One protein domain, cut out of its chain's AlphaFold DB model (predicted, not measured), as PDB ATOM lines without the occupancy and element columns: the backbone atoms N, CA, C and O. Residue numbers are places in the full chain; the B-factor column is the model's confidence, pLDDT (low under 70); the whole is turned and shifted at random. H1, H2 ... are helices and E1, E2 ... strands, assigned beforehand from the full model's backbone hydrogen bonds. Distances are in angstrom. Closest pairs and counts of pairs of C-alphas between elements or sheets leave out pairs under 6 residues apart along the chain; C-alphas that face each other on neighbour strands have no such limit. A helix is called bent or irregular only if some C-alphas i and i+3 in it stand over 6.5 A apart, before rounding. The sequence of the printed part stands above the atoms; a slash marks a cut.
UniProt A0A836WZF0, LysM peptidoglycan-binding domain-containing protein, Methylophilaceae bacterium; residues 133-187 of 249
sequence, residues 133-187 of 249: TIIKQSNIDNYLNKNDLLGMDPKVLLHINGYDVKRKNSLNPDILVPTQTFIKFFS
ATOM      1  N   THR A 133     213.687 220.869 242.959       96.69
ATOM      2  CA  THR A 133     212.446 221.574 242.643       96.69
ATOM      3  C   THR A 133     211.256 220.813 243.209       96.69
ATOM      4  O   THR A 133     211.377 219.637 243.562       96.69
ATOM      5  N   ILE A 134     210.121 221.496 243.324       97.62
ATOM      6  CA  ILE A 134     208.877 220.929 243.837       97.62
ATOM      7  C   ILE A 134     207.958 220.587 242.665       97.62
ATOM      8  O   ILE A 134     207.745 221.409 241.775       97.62
ATOM      9  N   ILE A 135     207.389 219.382 242.688       97.25
ATOM     10  CA  ILE A 135     206.331 218.948 241.769       97.25
ATOM     11  C   ILE A 135     205.209 218.253 242.543       97.25
ATOM     12  O   ILE A 135     205.411 217.807 243.672       97.25
ATOM     13  N   LYS A 136     204.043 218.083 241.912       96.75
ATOM     14  CA  LYS A 136     203.009 217.166 242.414       96.75
ATOM     15  C   LYS A 136     203.465 215.716 242.269       96.75
ATOM     16  O   LYS A 136     204.011 215.351 241.226       96.75
ATOM     17  N   GLN A 137     203.196 214.888 243.278       95.69
ATOM     18  CA  GLN A 137     203.549 213.464 243.279       95.69
ATOM     19  C   GLN A 137     203.035 212.725 242.032       95.69
ATOM     20  O   GLN A 137     203.750 211.896 241.479       95.69
ATOM     21  N   SER A 138     201.839 213.060 241.542       95.25
ATOM     22  CA  SER A 138     201.236 212.494 240.329       95.25
ATOM     23  C   SER A 138     202.101 212.659 239.082       95.25
ATOM     24  O   SER A 138     201.984 211.874 238.149       95.25
ATOM     25  N   ASN A 139     202.974 213.665 239.062       96.12
ATOM     26  CA  ASN A 139     203.800 213.991 237.907       96.12
ATOM     27  C   ASN A 139     205.192 213.355 237.990       96.12
ATOM     28  O   ASN A 139     206.025 213.640 237.132       96.12
ATOM     29  N   ILE A 140     205.463 212.527 239.007       94.25
ATOM     30  CA  ILE A 140     206.803 211.997 239.270       94.25
ATOM     31  C   ILE A 140     207.356 211.209 238.083       94.25
ATOM     32  O   ILE A 140     208.453 211.512 237.632       94.25
ATOM     33  N   ASP A 141     206.597 210.269 237.519       93.06
ATOM     34  CA  ASP A 141     207.093 209.415 236.435       93.06
ATOM     35  C   ASP A 141     207.341 210.223 235.154       93.06
ATOM     36  O   ASP A 141     208.395 210.092 234.530       93.06
ATOM     37  N   ASN A 142     206.427 211.141 234.816       95.81
ATOM     38  CA  ASN A 142     206.596 212.059 233.686       95.81
ATOM     39  C   ASN A 142     207.821 212.969 233.875       95.81
ATOM     40  O   ASN A 142     208.619 213.148 232.956       95.81
ATOM     41  N   TYR A 143     208.010 213.516 235.080       95.19
ATOM     42  CA  TYR A 143     209.163 214.354 235.396       95.19
ATOM     43  C   TYR A 143     210.471 213.571 235.289       95.19
ATOM     44  O   TYR A 143     211.424 214.058 234.682       95.19
ATOM     45  N   LEU A 144     210.525 212.359 235.851       91.25
ATOM     46  CA  LEU A 144     211.725 211.532 235.802       91.25
ATOM     47  C   LEU A 144     212.073 211.132 234.364       91.25
ATOM     48  O   LEU A 144     213.248 211.147 234.018       91.25
ATOM     49  N   ASN A 145     211.079 210.826 233.527       91.81
ATOM     50  CA  ASN A 145     211.298 210.519 232.115       91.81
ATOM     51  C   ASN A 145     211.813 211.741 231.338       91.81
ATOM     52  O   ASN A 145     212.858 211.676 230.706       91.81
ATOM     53  N   LYS A 146     211.135 212.893 231.453       93.38
ATOM     54  CA  LYS A 146     211.489 214.121 230.720       93.38
ATOM     55  C   LYS A 146     212.887 214.667 231.054       93.38
ATOM     56  O   LYS A 146     213.442 215.423 230.264       93.38
ATOM     57  N   ASN A 147     213.425 214.339 232.229       88.50
ATOM     58  CA  ASN A 147     214.724 214.828 232.701       88.50
ATOM     59  C   ASN A 147     215.816 213.734 232.710       88.50
ATOM     60  O   ASN A 147     216.851 213.930 233.343       88.50
ATOM     61  N   ASP A 148     215.591 212.583 232.065       86.19
ATOM     62  CA  ASP A 148     216.537 211.454 232.017       86.19
ATOM     63  C   ASP A 148     216.967 210.936 233.409       86.19
ATOM     64  O   ASP A 148     218.124 210.593 233.664       86.19
ATOM     65  N   LEU A 149     216.017 210.870 234.347       85.12
ATOM     66  CA  LEU A 149     216.238 210.489 235.751       85.12
ATOM     67  C   LEU A 149     215.718 209.088 236.108       85.12
ATOM     68  O   LEU A 149     215.760 208.703 237.278       85.12
ATOM     69  N   LEU A 150     215.229 208.306 235.140       81.06
ATOM     70  CA  LEU A 150     214.656 206.972 235.393       81.06
ATOM     71  C   LEU A 150     215.657 205.982 236.019       81.06
ATOM     72  O   LEU A 150     215.251 205.110 236.785       81.06
ATOM     73  N   GLY A 151     216.956 206.141 235.746       76.81
ATOM     74  CA  GLY A 151     218.034 205.309 236.301       76.81
ATOM     75  C   GLY A 151     218.525 205.717 237.697       76.81
ATOM     76  O   GLY A 151     219.477 205.130 238.208       76.81
ATOM     77  N   MET A 152     217.927 206.737 238.317       83.44
ATOM     78  CA  MET A 152     218.320 207.213 239.644       83.44
ATOM     79  C   MET A 152     218.021 206.173 240.730       83.44
ATOM     80  O   MET A 152     216.933 205.595 240.760       83.44
ATOM     81  N   ASP A 153     218.947 205.993 241.681       85.50
ATOM     82  CA  ASP A 153     218.691 205.176 242.873       85.50
ATOM     83  C   ASP A 153     217.444 205.722 243.606       85.50
ATOM     84  O   ASP A 153     217.448 206.883 244.037       85.50
ATOM     85  N   PRO A 154     216.381 204.914 243.804       85.69
ATOM     86  CA  PRO A 154     215.177 205.330 244.525       85.69
ATOM     87  C   PRO A 154     215.453 205.894 245.927       85.69
ATOM     88  O   PRO A 154     214.663 206.685 246.450       85.69
ATOM     89  N   LYS A 155     216.588 205.532 246.541       89.62
ATOM     90  CA  LYS A 155     217.027 206.087 247.826       89.62
ATOM     91  C   LYS A 155     217.312 207.581 247.768       89.62
ATOM     92  O   LYS A 155     217.198 208.223 248.807       89.62
ATOM     93  N   VAL A 156     217.643 208.145 246.606       90.69
ATOM     94  CA  VAL A 156     217.803 209.598 246.445       90.69
ATOM     95  C   VAL A 156     216.467 210.289 246.693       90.69
ATOM     96  O   VAL A 156     216.399 211.183 247.531       90.69
ATOM     97  N   LEU A 157     215.391 209.827 246.049       92.62
ATOM     98  CA  LEU A 157     214.045 210.376 246.241       92.62
ATOM     99  C   LEU A 157     213.557 210.205 247.684       92.62
ATOM    100  O   LEU A 157     213.023 211.150 248.266       92.62
ATOM    101  N   LEU A 158     213.798 209.032 248.281       93.75
ATOM    102  CA  LEU A 158     213.522 208.788 249.698       93.75
ATOM    103  C   LEU A 158     214.307 209.749 250.598       93.75
ATOM    104  O   LEU A 158     213.764 210.264 251.571       93.75
ATOM    105  N   HIS A 159     215.584 209.979 250.297       94.38
ATOM    106  CA  HIS A 159     216.443 210.846 251.088       94.38
ATOM    107  C   HIS A 159     216.034 212.309 250.968       94.38
ATOM    108  O   HIS A 159     215.894 212.946 251.992       94.38
ATOM    109  N   ILE A 160     215.791 212.856 249.776       95.31
ATOM    110  CA  ILE A 160     215.457 214.286 249.644       95.31
ATOM    111  C   ILE A 160     214.054 214.626 250.166       95.31
ATOM    112  O   ILE A 160     213.806 215.773 250.517       95.31
ATOM    113  N   ASN A 161     213.142 213.648 250.245       96.50
ATOM    114  CA  ASN A 161     211.781 213.851 250.761       96.50
ATOM    115  C   ASN A 161     211.598 213.399 252.216       96.50
ATOM    116  O   ASN A 161     210.694 213.883 252.895       96.50
ATOM    117  N   GLY A 162     212.418 212.453 252.685       95.44
ATOM    118  CA  GLY A 162     212.294 211.769 253.978       95.44
ATOM    119  C   GLY A 162     211.224 210.672 254.039       95.44
ATOM    120  O   GLY A 162     211.045 210.034 255.080       95.44
ATOM    121  N   TYR A 163     210.526 210.411 252.932       93.88
ATOM    122  CA  TYR A 163     209.543 209.339 252.793       93.88
ATOM    123  C   TYR A 163     209.511 208.792 251.360       93.88
ATOM    124  O   TYR A 163     210.055 209.391 250.433       93.88
ATOM    125  N   ASP A 164     208.903 207.619 251.196       93.31
ATOM    126  CA  ASP A 164     208.786 206.946 249.904       93.31
ATOM    127  C   ASP A 164     207.707 207.616 249.042       93.31
ATOM    128  O   ASP A 164     206.512 207.362 249.203       93.31
ATOM    129  N   VAL A 165     208.149 208.485 248.132       93.12
ATOM    130  CA  VAL A 165     207.287 209.237 247.208       93.12
ATOM    131  C   VAL A 165     206.723 208.395 246.064       93.12
ATOM    132  O   VAL A 165     205.859 208.888 245.348       93.12
ATOM    133  N   LYS A 166     207.155 207.140 245.872       89.62
ATOM    134  CA  LYS A 166     206.564 206.260 244.847       89.62
ATOM    135  C   LYS A 166     205.311 205.537 245.341       89.62
ATOM    136  O   LYS A 166     204.536 205.018 244.540       89.62
ATOM    137  N   ARG A 167     205.063 205.523 246.653       88.94
ATOM    138  CA  ARG A 167     203.798 205.019 247.201       88.94
ATOM    139  C   ARG A 167     202.685 206.003 246.878       88.94
ATOM    140  O   ARG A 167     202.699 207.125 247.384       88.94
ATOM    141  N   LYS A 168     201.719 205.566 246.063       75.38
ATOM    142  CA  LYS A 168     200.536 206.362 245.714       75.38
ATOM    143  C   LYS A 168     199.879 206.897 246.985       75.38
ATOM    144  O   LYS A 168     199.458 206.124 247.845       75.38
ATOM    145  N   ASN A 169     199.819 208.217 247.091       80.31
ATOM    146  CA  ASN A 169     199.126 208.920 248.154       80.31
ATOM    147  C   ASN A 169     197.927 209.641 247.531       80.31
ATOM    148  O   ASN A 169     198.096 210.415 246.592       80.31
ATOM    149  N   SER A 170     196.722 209.386 248.043       75.75
ATOM    150  CA  SER A 170     195.491 210.007 247.538       75.75
ATOM    151  C   SER A 170     195.502 211.531 247.655       75.75
ATOM    152  O   SER A 170     194.856 212.205 246.863       75.75
ATOM    153  N   LEU A 171     196.278 212.079 248.595       85.19
ATOM    154  CA  LEU A 171     196.427 213.522 248.791       85.19
ATOM    155  C   LEU A 171     197.281 214.207 247.714       85.19
ATOM    156  O   LEU A 171     197.340 215.432 247.704       85.19
ATOM    157  N   ASN A 172     197.967 213.441 246.855       86.06
ATOM    158  CA  ASN A 172     198.864 213.943 245.809       86.06
ATOM    159  C   ASN A 172     199.767 215.110 246.283       86.06
ATOM    160  O   ASN A 172     199.669 216.229 245.765       86.06
ATOM    161  N   PRO A 173     200.602 214.895 247.319       92.62
ATOM    162  CA  PRO A 173     201.348 215.974 247.941       92.62
ATOM    163  C   PRO A 173     202.411 216.553 247.004       92.62
ATOM    164  O   PRO A 173     202.840 215.928 246.030       92.62
ATOM    165  N   ASP A 174     202.879 217.741 247.366       96.62
ATOM    166  CA  ASP A 174     204.111 218.293 246.823       96.62
ATOM    167  C   ASP A 174     205.310 217.442 247.267       96.62
ATOM    168  O   ASP A 174     205.403 217.014 248.425       96.62
ATOM    169  N   ILE A 175     206.223 217.185 246.331       97.25
ATOM    170  CA  ILE A 175     207.444 216.401 246.530       97.25
ATOM    171  C   ILE A 175     208.653 217.129 245.955       97.25
ATOM    172  O   ILE A 175     208.549 217.844 244.960       97.25
ATOM    173  N   LEU A 176     209.815 216.908 246.564       97.31
ATOM    174  CA  LEU A 176     211.104 217.346 246.046       97.31
ATOM    175  C   LEU A 176     211.622 216.345 245.016       97.31
ATOM    176  O   LEU A 176     211.635 215.136 245.261       97.31
ATOM    177  N   VAL A 177     212.113 216.864 243.897       95.81
ATOM    178  CA  VAL A 177     212.805 216.099 242.857       95.81
ATOM    179  C   VAL A 177     214.104 216.799 242.444       95.81
ATOM    180  O   VAL A 177     214.183 218.030 242.512       95.81
ATOM    181  N   PRO A 178     215.144 216.051 242.040       94.69
ATOM    182  CA  PRO A 178     216.394 216.643 241.572       94.69
ATOM    183  C   PRO A 178     216.243 217.412 240.261       94.69
ATOM    184  O   PRO A 178     215.556 216.958 239.354       94.69
ATOM    185  N   THR A 179     216.942 218.540 240.143       91.88
ATOM    186  CA  THR A 179     217.091 219.276 238.882       91.88
ATOM    187  C   THR A 179     218.299 218.774 238.086       91.88
ATOM    188  O   THR A 179     219.168 218.071 238.611       91.88
ATOM    189  N   GLN A 180     218.444 219.226 236.840       85.62
ATOM    190  CA  GLN A 180     219.657 218.963 236.059       85.62
ATOM    191  C   GLN A 180     220.929 219.501 236.734       85.62
ATOM    192  O   GLN A 180     222.002 218.901 236.636       85.62
ATOM    193  N   THR A 181     220.808 220.603 237.486       88.62
ATOM    194  CA  THR A 181     221.894 221.137 238.315       88.62
ATOM    195  C   THR A 181     222.309 220.122 239.377       88.62
ATOM    196  O   THR A 181     223.501 219.885 239.554       88.62
ATOM    197  N   PHE A 182     221.361 219.463 240.049       88.62
ATOM    198  CA  PHE A 182     221.695 218.402 241.003       88.62
ATOM    199  C   PHE A 182     222.477 217.278 240.350       88.62
ATOM    200  O   PHE A 182     223.508 216.879 240.879       88.62
ATOM    201  N   ILE A 183     222.062 216.819 239.173       82.56
ATOM    202  CA  ILE A 183     222.787 215.761 238.465       82.56
ATOM    203  C   ILE A 183     224.204 216.203 238.103       82.56
ATOM    204  O   ILE A 183     225.154 215.451 238.314       82.56
ATOM    205  N   LYS A 184     224.384 217.440 237.639       83.06
ATOM    206  CA  LYS A 184     225.709 217.969 237.294       83.06
ATOM    207  C   LYS A 184     226.697 217.936 238.468       83.06
ATOM    208  O   LYS A 184     227.874 217.666 238.243       83.06
ATOM    209  N   PHE A 185     226.235 218.221 239.685       82.25
ATOM    210  CA  PHE A 185     227.101 218.394 240.859       82.25
ATOM    211  C   PHE A 185     227.129 217.192 241.814       82.25
ATOM    212  O   PHE A 185     228.123 216.994 242.507       82.25
ATOM    213  N   PHE A 186     226.071 216.380 241.844       77.06
ATOM    214  CA  PHE A 186     225.905 215.271 242.790       77.06
ATOM    215  C   PHE A 186     225.808 213.894 242.122       77.06
ATOM    216  O   PHE A 186     225.698 212.891 242.829       77.06
ATOM    217  N   SER A 187     225.866 213.800 240.786       67.12
ATOM    218  CA  SER A 187     225.919 212.495 240.117       67.12
ATOM    219  C   SER A 187     227.188 211.736 240.500       67.12
ATOM    220  O   SER A 187     228.316 212.188 240.288       67.12
TER     221      SER A 187
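AT A GLANCE: This is residues 133 to 187 of the 249 residues of the protein "LysM peptidoglycan-binding domain-containing protein" of Methylophilaceae bacterium (UniProt A0A836WZF0). A short ribbon of two antiparallel strands, E1 and E2, has two helices, H1 and H2, packed on E2 and standing apart from each other. The small helix H3 lies at one end of the long axis, and the loop round Ser 170, in the link from H2 to E2, reaches to the other end. The 55 printed residues hold three named helices and two named strands, in the order E1, H1, H2, E2, H3, and the class is mixed, helices and strands. The whole is compact, with a radius of gyration of the C-alphas of 10.6 A, yet its spans of 33 by 21 by 18 A make it elongated, only just.

HOW THE PARTS SIT: Start at E1, residues 133 to 136, and set it beside E2, residues 174 to 178: they are antiparallel neighbours, with 136 degrees between their directions. Look there for N 133 and O 177, 2.9 A apart, and N 175 and O 135, 2.8 A apart, both within hydrogen-bond range. Next comes H1, residues 137 to 146; its closest C-alpha pair with E2 is Gln 137 and Ile 175, 5.9 A apart. Go on to H2, residues 154 to 161, which has 6 pairs of C-alphas within 8 A of E2, the closest those of Asn 161 and Leu 176, 5.9 A apart. H1 and H2 are apart. H3, residues 180 to 186, is apart from E1, H1 and H2. Every O i to N i+4 pair is within hydrogen-bond range in H2 and H3, and 4 of 6 are in H1.

IN THESE COORDINATES: Find C-alpha 133 at (212.446, 221.574, 242.643), where E1 begins; it runs 10.4 A to C-alpha 136. H1 begins at C-alpha 137 and runs 14.9 A to C-alpha 146 at (211.489, 214.121, 230.720); it is irregular, with C-alphas 138 and 141 7.7 A apart. H2 runs 11.1 A from Pro 154 to Asn 161. E2 runs 13.5 A from Asp 174 to Pro 178. H3 runs 9.9 A from Gln 180 to C-alpha 186 at (225.905, 215.271, 242.790).

THE WHOLE: Look at Ser 170 and Phe 185 for the two C-alphas farthest apart, 33.4 A. The printed part has no cut. The link from H2 to E2, residues 162 to 173, is long; that from H1 to H2 is short, and those from E1 to H1 and from E2 to H3 are tight. The mean pLDDT of the printed part is 89.7, and the one printed residue under 70 is Ser 187.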